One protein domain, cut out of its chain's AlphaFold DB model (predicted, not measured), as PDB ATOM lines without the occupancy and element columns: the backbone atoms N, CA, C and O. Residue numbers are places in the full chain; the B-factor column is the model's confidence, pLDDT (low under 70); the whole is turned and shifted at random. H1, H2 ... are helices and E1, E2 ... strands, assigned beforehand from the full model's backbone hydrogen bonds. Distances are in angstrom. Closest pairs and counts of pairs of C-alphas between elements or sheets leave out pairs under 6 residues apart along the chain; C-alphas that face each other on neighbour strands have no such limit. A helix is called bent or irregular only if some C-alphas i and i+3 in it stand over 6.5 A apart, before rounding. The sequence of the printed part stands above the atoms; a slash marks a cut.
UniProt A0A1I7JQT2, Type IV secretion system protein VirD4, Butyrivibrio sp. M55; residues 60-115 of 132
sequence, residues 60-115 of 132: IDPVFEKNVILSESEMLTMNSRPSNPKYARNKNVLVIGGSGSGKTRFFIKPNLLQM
ATOM      1  N   ILE A  60      -0.132  -2.576 136.189       91.75
ATOM      2  CA  ILE A  60      -1.359  -2.679 135.396       91.75
ATOM      3  C   ILE A  60      -2.579  -2.499 136.310       91.75
ATOM      4  O   ILE A  60      -2.653  -3.059 137.402       91.75
ATOM      5  N   ASP A  61      -3.545  -1.701 135.863       90.56
ATOM      6  CA  ASP A  61      -4.865  -1.582 136.479       90.56
ATOM      7  C   ASP A  61      -5.737  -2.787 136.090       90.56
ATOM      8  O   ASP A  61      -5.723  -3.177 134.917       90.56
ATOM      9  N   PRO A  62      -6.537  -3.354 137.011       89.31
ATOM     10  CA  PRO A  62      -7.459  -4.441 136.680       89.31
ATOM     11  C   PRO A  62      -8.477  -4.061 135.594       89.31
ATOM     12  O   PRO A  62      -8.947  -4.935 134.870       89.31
ATOM     13  N   VAL A  63      -8.822  -2.774 135.460       90.25
ATOM     14  CA  VAL A  63      -9.708  -2.295 134.396       90.25
ATOM     15  C   VAL A  63      -8.866  -1.915 133.182       90.25
ATOM     16  O   VAL A  63      -8.171  -0.901 133.204       90.25
ATOM     17  N   PHE A  64      -8.966  -2.698 132.103       89.00
ATOM     18  CA  PHE A  64      -8.207  -2.495 130.861       89.00
ATOM     19  C   PHE A  64      -8.263  -1.044 130.357       89.00
ATOM     20  O   PHE A  64      -7.227  -0.438 130.095       89.00
ATOM     21  N   GLU A  65      -9.460  -0.459 130.331       88.38
ATOM     22  CA  GLU A  65      -9.710   0.910 129.865       88.38
ATOM     23  C   GLU A  65      -8.938   1.974 130.653       88.38
ATOM     24  O   GLU A  65      -8.725   3.067 130.150       88.38
ATOM     25  N   LYS A  66      -8.479   1.683 131.874       89.38
ATOM     26  CA  LYS A  66      -7.709   2.625 132.699       89.38
ATOM     27  C   LYS A  66      -6.199   2.495 132.511       89.38
ATOM     28  O   LYS A  66      -5.442   3.060 133.301       89.38
ATOM     29  N   ASN A  67      -5.749   1.773 131.490       92.00
ATOM     30  CA  ASN A  67      -4.335   1.571 131.216       92.00
ATOM     31  C   ASN A  67      -3.889   2.225 129.909       92.00
ATOM     32  O   ASN A  67      -4.597   2.195 128.913       92.00
ATOM     33  N   VAL A  68      -2.671   2.753 129.878       92.69
ATOM     34  CA  VAL A  68      -1.977   3.106 128.636       92.69
ATOM     35  C   VAL A  68      -1.399   1.836 128.032       92.69
ATOM     36  O   VAL A  68      -0.668   1.104 128.704       92.69
ATOM     37  N   ILE A  69      -1.693   1.602 126.759       93.38
ATOM     38  CA  ILE A  69      -1.187   0.460 126.000       93.38
ATOM     39  C   ILE A  69       0.216   0.806 125.496       93.38
ATOM     40  O   ILE A  69       0.382   1.752 124.720       93.38
ATOM     41  N   LEU A  70       1.230   0.051 125.929       93.00
ATOM     42  CA  LEU A  70       2.615   0.223 125.473       93.00
ATOM     43  C   LEU A  70       2.991  -0.827 124.421       93.00
ATOM     44  O   LEU A  70       3.699  -0.524 123.462       93.00
ATOM     45  N   SER A  71       2.494  -2.046 124.595       90.94
ATOM     46  CA  SER A  71       2.687  -3.194 123.713       90.94
ATOM     47  C   SER A  71       1.504  -4.165 123.887       90.94
ATOM     48  O   SER A  71       0.520  -3.848 124.552       90.94
ATOM     49  N   GLU A  72       1.605  -5.362 123.311       87.00
ATOM     50  CA  GLU A  72       0.616  -6.428 123.503       87.00
ATOM     51  C   GLU A  72       0.546  -6.936 124.956       87.00
ATOM     52  O   GLU A  72      -0.536  -7.250 125.445       87.00
ATOM     53  N   SER A  73       1.682  -7.006 125.661       87.31
ATOM     54  CA  SER A  73       1.759  -7.544 127.028       87.31
ATOM     55  C   SER A  73       1.964  -6.500 128.120       87.31
ATOM     56  O   SER A  73       1.663  -6.770 129.281       87.31
ATOM     57  N   GLU A  74       2.498  -5.333 127.777       91.38
ATOM     58  CA  GLU A  74       2.872  -4.294 128.724       91.38
ATOM     59  C   GLU A  74       1.879  -3.134 128.654       91.38
ATOM     60  O   GLU A  74       1.664  -2.507 127.611       91.38
ATOM     61  N   MET A  75       1.304  -2.816 129.810       92.62
ATOM     62  CA  MET A  75       0.389  -1.698 129.984       92.62
ATOM     63  C   MET A  75       0.739  -0.946 131.266       92.62
ATOM     64  O   MET A  75       1.401  -1.485 132.155       92.62
ATOM     65  N   LEU A  76       0.323   0.315 131.355       92.62
ATOM     66  CA  LEU A  76       0.613   1.165 132.505       92.62
ATOM     67  C   LEU A  76      -0.657   1.825 133.035       92.62
ATOM     68  O   LEU A  76      -1.343   2.525 132.296       92.62
ATOM     69  N   THR A  77      -0.936   1.661 134.324       91.56
ATOM     70  CA  THR A  77      -2.102   2.271 134.972       91.56
ATOM     71  C   THR A  77      -2.087   3.796 134.867       91.56
ATOM     72  O   THR A  77      -1.081   4.470 135.121       91.56
ATOM     73  N   MET A  78      -3.252   4.363 134.555       88.44
ATOM     74  CA  MET A  78      -3.493   5.803 134.602       88.44
ATOM     75  C   MET A  78      -3.857   6.302 135.995       88.44
ATOM     76  O   MET A  78      -3.937   7.515 136.203       88.44
ATOM     77  N   ASN A  79      -3.982   5.422 136.989       86.31
ATOM     78  CA  ASN A  79      -4.183   5.845 138.365       86.31
ATOM     79  C   ASN A  79      -2.925   6.556 138.895       86.31
ATOM     80  O   ASN A  79      -1.802   6.072 138.787       86.31
ATOM     81  N   SER A  80      -3.073   7.775 139.412       82.62
ATOM     82  CA  SER A  80      -1.953   8.542 139.985       82.62
ATOM     83  C   SER A  80      -1.604   8.112 141.407       82.62
ATOM     84  O   SER A  80      -0.526   8.444 141.893       82.62
ATOM     85  N   ARG A  81      -2.505   7.385 142.077       84.19
ATOM     86  CA  ARG A  81      -2.353   6.933 143.461       84.19
ATOM     87  C   ARG A  81      -2.635   5.429 143.551       84.19
ATOM     88  O   ARG A  81      -3.697   5.040 144.038       84.19
ATOM     89  N   PRO A  82      -1.721   4.577 143.052       83.31
ATOM     90  CA  PRO A  82      -1.809   3.146 143.304       83.31
ATOM     91  C   PRO A  82      -1.718   2.870 144.812       83.31
ATOM     92  O   PRO A  82      -1.096   3.633 145.553       83.31
ATOM     93  N   SER A  83      -2.314   1.761 145.256       81.44
ATOM     94  CA  SER A  83      -2.340   1.346 146.670       81.44
ATOM     95  C   SER A  83      -0.947   1.275 147.294       81.44
ATOM     96  O   SER A  83      -0.764   1.627 148.457       81.44
ATOM     97  N   ASN A  84       0.050   0.875 146.503       85.06
ATOM     98  CA  ASN A  84       1.450   0.940 146.880       85.06
ATOM     99  C   ASN A  84       2.163   2.070 146.107       85.06
ATOM    100  O   ASN A  84       2.388   1.932 144.899       85.06
ATOM    101  N   PRO A  85       2.600   3.150 146.790       84.62
ATOM    102  CA  PRO A  85       3.299   4.279 146.171       84.62
ATOM    103  C   PRO A  85       4.564   3.894 145.397       84.62
ATOM    104  O   PRO A  85       4.967   4.609 144.485       84.62
ATOM    105  N   LYS A  86       5.182   2.747 145.714       86.31
ATOM    106  CA  LYS A  86       6.349   2.221 144.989       86.31
ATOM    107  C   LYS A  86       6.073   2.001 143.498       86.31
ATOM    108  O   LYS A  86       6.998   2.105 142.693       86.31
ATOM    109  N   TYR A  87       4.831   1.685 143.132       84.88
ATOM    110  CA  TYR A  87       4.441   1.413 141.748       84.88
ATOM    111  C   TYR A  87       3.924   2.651 141.014       84.88
ATOM    112  O   TYR A  87       3.605   2.572 139.830       84.88
ATOM    113  N   ALA A  88       3.891   3.815 141.669       87.38
ATOM    114  CA  ALA A  88       3.606   5.068 140.988       87.38
ATOM    115  C   ALA A  88       4.764   5.397 140.032       87.38
ATOM    116  O   ALA A  88       5.894   5.668 140.449       87.38
ATOM    117  N   ARG A  89       4.490   5.337 138.728       88.38
ATOM    118  CA  ARG A  89       5.457   5.649 137.671       88.38
ATOM    119  C   ARG A  89       5.067   6.913 136.921       88.38
ATOM    120  O   ARG A  89       3.907   7.315 136.895       88.38
ATOM    121  N   ASN A  90       6.074   7.524 136.301       89.56
ATOM    122  CA  ASN A  90       5.851   8.574 135.320       89.56
ATOM    123  C   ASN A  90       5.106   7.976 134.116       89.56
ATOM    124  O   ASN A  90       5.464   6.896 133.651       89.56
ATOM    125  N   LYS A  91       4.077   8.681 133.647       88.69
ATOM    126  CA  LYS A  91       3.181   8.254 132.564       88.69
ATOM    127  C   LYS A  91       3.523   8.901 131.223       88.69
ATOM    128  O   LYS A  91       2.876   8.613 130.224       88.69
ATOM    129  N   ASN A  92       4.531   9.770 131.189       91.56
ATOM    130  CA  ASN A  92       5.013  10.354 129.946       91.56
ATOM    131  C   ASN A  92       5.739   9.280 129.131       91.56
ATOM    132  O   ASN A  92       6.713   8.692 129.602       91.56
ATOM    133  N   VAL A  93       5.277   9.053 127.901       92.75
ATOM    134  CA  VAL A  93       5.855   8.070 126.981       92.75
ATOM    135  C   VAL A  93       6.519   8.790 125.813       92.75
ATOM    136  O   VAL A  93       5.897   9.610 125.141       92.75
ATOM    137  N   LEU A  94       7.785   8.458 125.554       94.12
ATOM    138  CA  LEU A  94       8.517   8.883 124.365       94.12
ATOM    139  C   LEU A  94       8.605   7.708 123.389       94.12
ATOM    140  O   LEU A  94       9.213   6.687 123.700       94.12
ATOM    141  N   VAL A  95       8.023   7.866 122.201       93.00
ATOM    142  CA  VAL A  95       8.041   6.838 121.153       93.00
ATOM    143  C   VAL A  95       9.019   7.236 120.054       93.00
ATOM    144  O   VAL A  95       8.800   8.213 119.340       93.00
ATOM    145  N   ILE A  96      10.085   6.452 119.893       94.12
ATOM    146  CA  ILE A  96      11.126   6.663 118.880       94.12
ATOM    147  C   ILE A  96      11.006   5.580 117.809       94.12
ATOM    148  O   ILE A  96      10.819   4.407 118.110       94.12
ATOM    149  N   GLY A  97      11.128   5.971 116.543       93.94
ATOM    150  CA  GLY A  97      11.168   5.031 115.426       93.94
ATOM    151  C   GLY A  97      11.321   5.748 114.090       93.94
ATOM    152  O   GLY A  97      10.901   6.901 113.958       93.94
ATOM    153  N   GLY A  98      11.875   5.063 113.087       95.06
ATOM    154  CA  GLY A  98      12.064   5.604 111.734       95.06
ATOM    155  C   GLY A  98      10.753   5.959 111.017       95.06
ATOM    156  O   GLY A  98       9.652   5.704 111.523       95.06
ATOM    157  N   SER A  99      10.840   6.554 109.828       91.38
ATOM    158  CA  SER A  99       9.656   6.760 108.978       91.38
ATOM    159  C   SER A  99       9.021   5.409 108.615       91.38
ATOM    160  O   SER A  99       9.731   4.424 108.448       91.38
ATOM    161  N   GLY A 100       7.688   5.327 108.572       87.56
ATOM    162  CA  GLY A 100       6.974   4.078 108.255       87.56
ATOM    163  C   GLY A 100       6.937   3.010 109.362       87.56
ATOM    164  O   GLY A 100       6.196   2.047 109.230       87.56
ATOM    165  N   SER A 101       7.622   3.200 110.497       90.94
ATOM    166  CA  SER A 101       7.630   2.250 111.638       90.94
ATOM    167  C   SER A 101       6.271   2.022 112.324       90.94
ATOM    168  O   SER A 101       6.171   1.248 113.268       90.94
ATOM    169  N   GLY A 102       5.218   2.721 111.895       89.81
ATOM    170  CA  GLY A 102       3.869   2.502 112.407       89.81
ATOM    171  C   GLY A 102       3.583   3.109 113.783       89.81
ATOM    172  O   GLY A 102       2.559   2.769 114.360       89.81
ATOM    173  N   LYS A 103       4.400   4.050 114.289       92.69
ATOM    174  CA  LYS A 103       4.148   4.781 115.559       92.69
ATOM    175  C   LYS A 103       2.692   5.241 115.706       92.69
ATOM    176  O   LYS A 103       2.058   5.016 116.733       92.69
ATOM    177  N   THR A 104       2.137   5.828 114.645       90.94
ATOM    178  CA  THR A 104       0.741   6.273 114.627       90.94
ATOM    179  C   THR A 104      -0.251   5.113 114.715       90.94
ATOM    180  O   THR A 104      -1.214   5.198 115.468       90.94
ATOM    181  N   ARG A 105      -0.023   4.018 113.981       90.12
ATOM    182  CA  ARG A 105      -0.937   2.867 113.920       90.12
ATOM    183  C   ARG A 105      -0.895   2.009 115.184       90.12
ATOM    184  O   ARG A 105      -1.943   1.564 115.626       90.12
ATOM    185  N   PHE A 106       0.295   1.769 115.729       91.44
ATOM    186  CA  PHE A 106       0.513   0.799 116.803       91.44
ATOM    187  C   PHE A 106       0.506   1.408 118.202       91.44
ATOM    188  O   PHE A 106       0.181   0.702 119.144       91.44
ATOM    189  N   PHE A 107       0.835   2.694 118.352       92.44
ATOM    190  CA  PHE A 107       0.831   3.345 119.664       92.44
ATOM    191  C   PHE A 107      -0.270   4.400 119.779       92.44
ATOM    192  O   PHE A 107      -1.100   4.331 120.681       92.44
ATOM    193  N   ILE A 108      -0.316   5.365 118.854       91.81
ATOM    194  CA  ILE A 108      -1.224   6.519 118.977       91.81
ATOM    195  C   ILE A 108      -2.689   6.095 118.798       91.81
ATOM    196  O   ILE A 108      -3.503   6.337 119.683       91.81
ATOM    197  N   LYS A 109      -3.033   5.439 117.680       91.56
ATOM    198  CA  LYS A 109      -4.412   5.020 117.378       91.56
ATOM    199  C   LYS A 109      -5.049   4.154 118.479       91.56
ATOM    200  O   LYS A 109      -6.132   4.528 118.912       91.56
ATOM    201  N   PRO A 110      -4.436   3.062 118.976       91.50
ATOM    202  CA  PRO A 110      -5.068   2.247 120.014       91.50
ATOM    203  C   PRO A 110      -5.297   3.028 121.313       91.50
ATOM    204  O   PRO A 110      -6.387   2.958 121.871       91.50
ATOM    205  N   ASN A 111      -4.334   3.852 121.744       92.19
ATOM    206  CA  ASN A 111      -4.506   4.673 122.943       92.19
ATOM    207  C   ASN A 111      -5.578   5.765 122.780       92.19
ATOM    208  O   ASN A 111      -6.251   6.087 123.756       92.19
ATOM    209  N   LEU A 112      -5.755   6.334 121.579       91.25
ATOM    210  CA  LEU A 112      -6.832   7.293 121.299       91.25
ATOM    211  C   LEU A 112      -8.204   6.614 121.228       91.25
ATOM    212  O   LEU A 112      -9.164   7.121 121.800       91.25
ATOM    213  N   LEU A 113      -8.295   5.459 120.562       90.19
ATOM    214  CA  LEU A 113      -9.544   4.708 120.391       90.19
ATOM    215  C   LEU A 113     -10.079   4.131 121.705       90.19
ATOM    216  O   LEU A 113     -11.285   3.945 121.829       90.19
ATOM    217  N   GLN A 114      -9.210   3.894 122.690       89.00
ATOM    218  CA  GLN A 114      -9.630   3.506 124.036       89.00
ATOM    219  C   GLN A 114     -10.424   4.614 124.751       89.00
ATOM    220  O   GLN A 114     -11.179   4.314 125.668       89.00
ATOM    221  N   MET A 115     -10.264   5.883 124.346       86.62
ATOM    222  CA  MET A 115     -11.033   7.037 124.843       86.62
ATOM    223  C   MET A 115     -11.100   7.155 126.377       86.62
ATOM    224  O   MET A 115     -12.085   7.625 126.939       86.62
TER     225      MET A 115
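This is residues 60 to 115 of the 132 residues of the protein "Type IV secretion system protein VirD4" of Butyrivibrio sp. M55 (UniProt A0A1I7JQT2). The domain has little regular structure: a small hairpin of E1 and E2 with one helix, H1, packed beside E1, and a long loop, residues 78 to 102, that runs the length of the domain before H1. Residues 96 to 102 stick out. The 56 printed residues hold E1, E2 and H1 in that order; the sheet is antiparallel, and the class is mixed, with 17 residues in named elements. It is only just loose, close to compact, with a radius of gyration of the C-alphas of 12.5 A and spans of 40 by 20 by 18 A.

E1, residues 67 to 69, and E2, residues 75 to 77, form a hairpin, antiparallel at 155 degrees, with N 68 and O 76 2.8 A apart, within hydrogen-bond range. The closest C-alphas of E1 and H1, residues 103 to 113, are those of Ile 69 and Asn 111, 6.2 A apart. In H1, 4 of 7 O i to N i+4 pairs are within hydrogen-bond range, and 3 of 8 O i to N i+3 pairs.

E1 begins at C-alpha 67 (-4.335, 1.571, 131.216) and measures 6.2 A; E2 measures 6.8 A. H1, 14.5 A long, ends at C-alpha 113 (-9.544, 4.708, 120.391); it is irregular, but only just: C-alphas 106 and 109 are 6.51 A apart.

The C-alphas farthest apart, of Ser 83 and Ser 99, are 39.9 A apart. The link E1 to E2 is tight; E2 to H1 is long. The printed part has no cut, and no printed residue is under pLDDT 70.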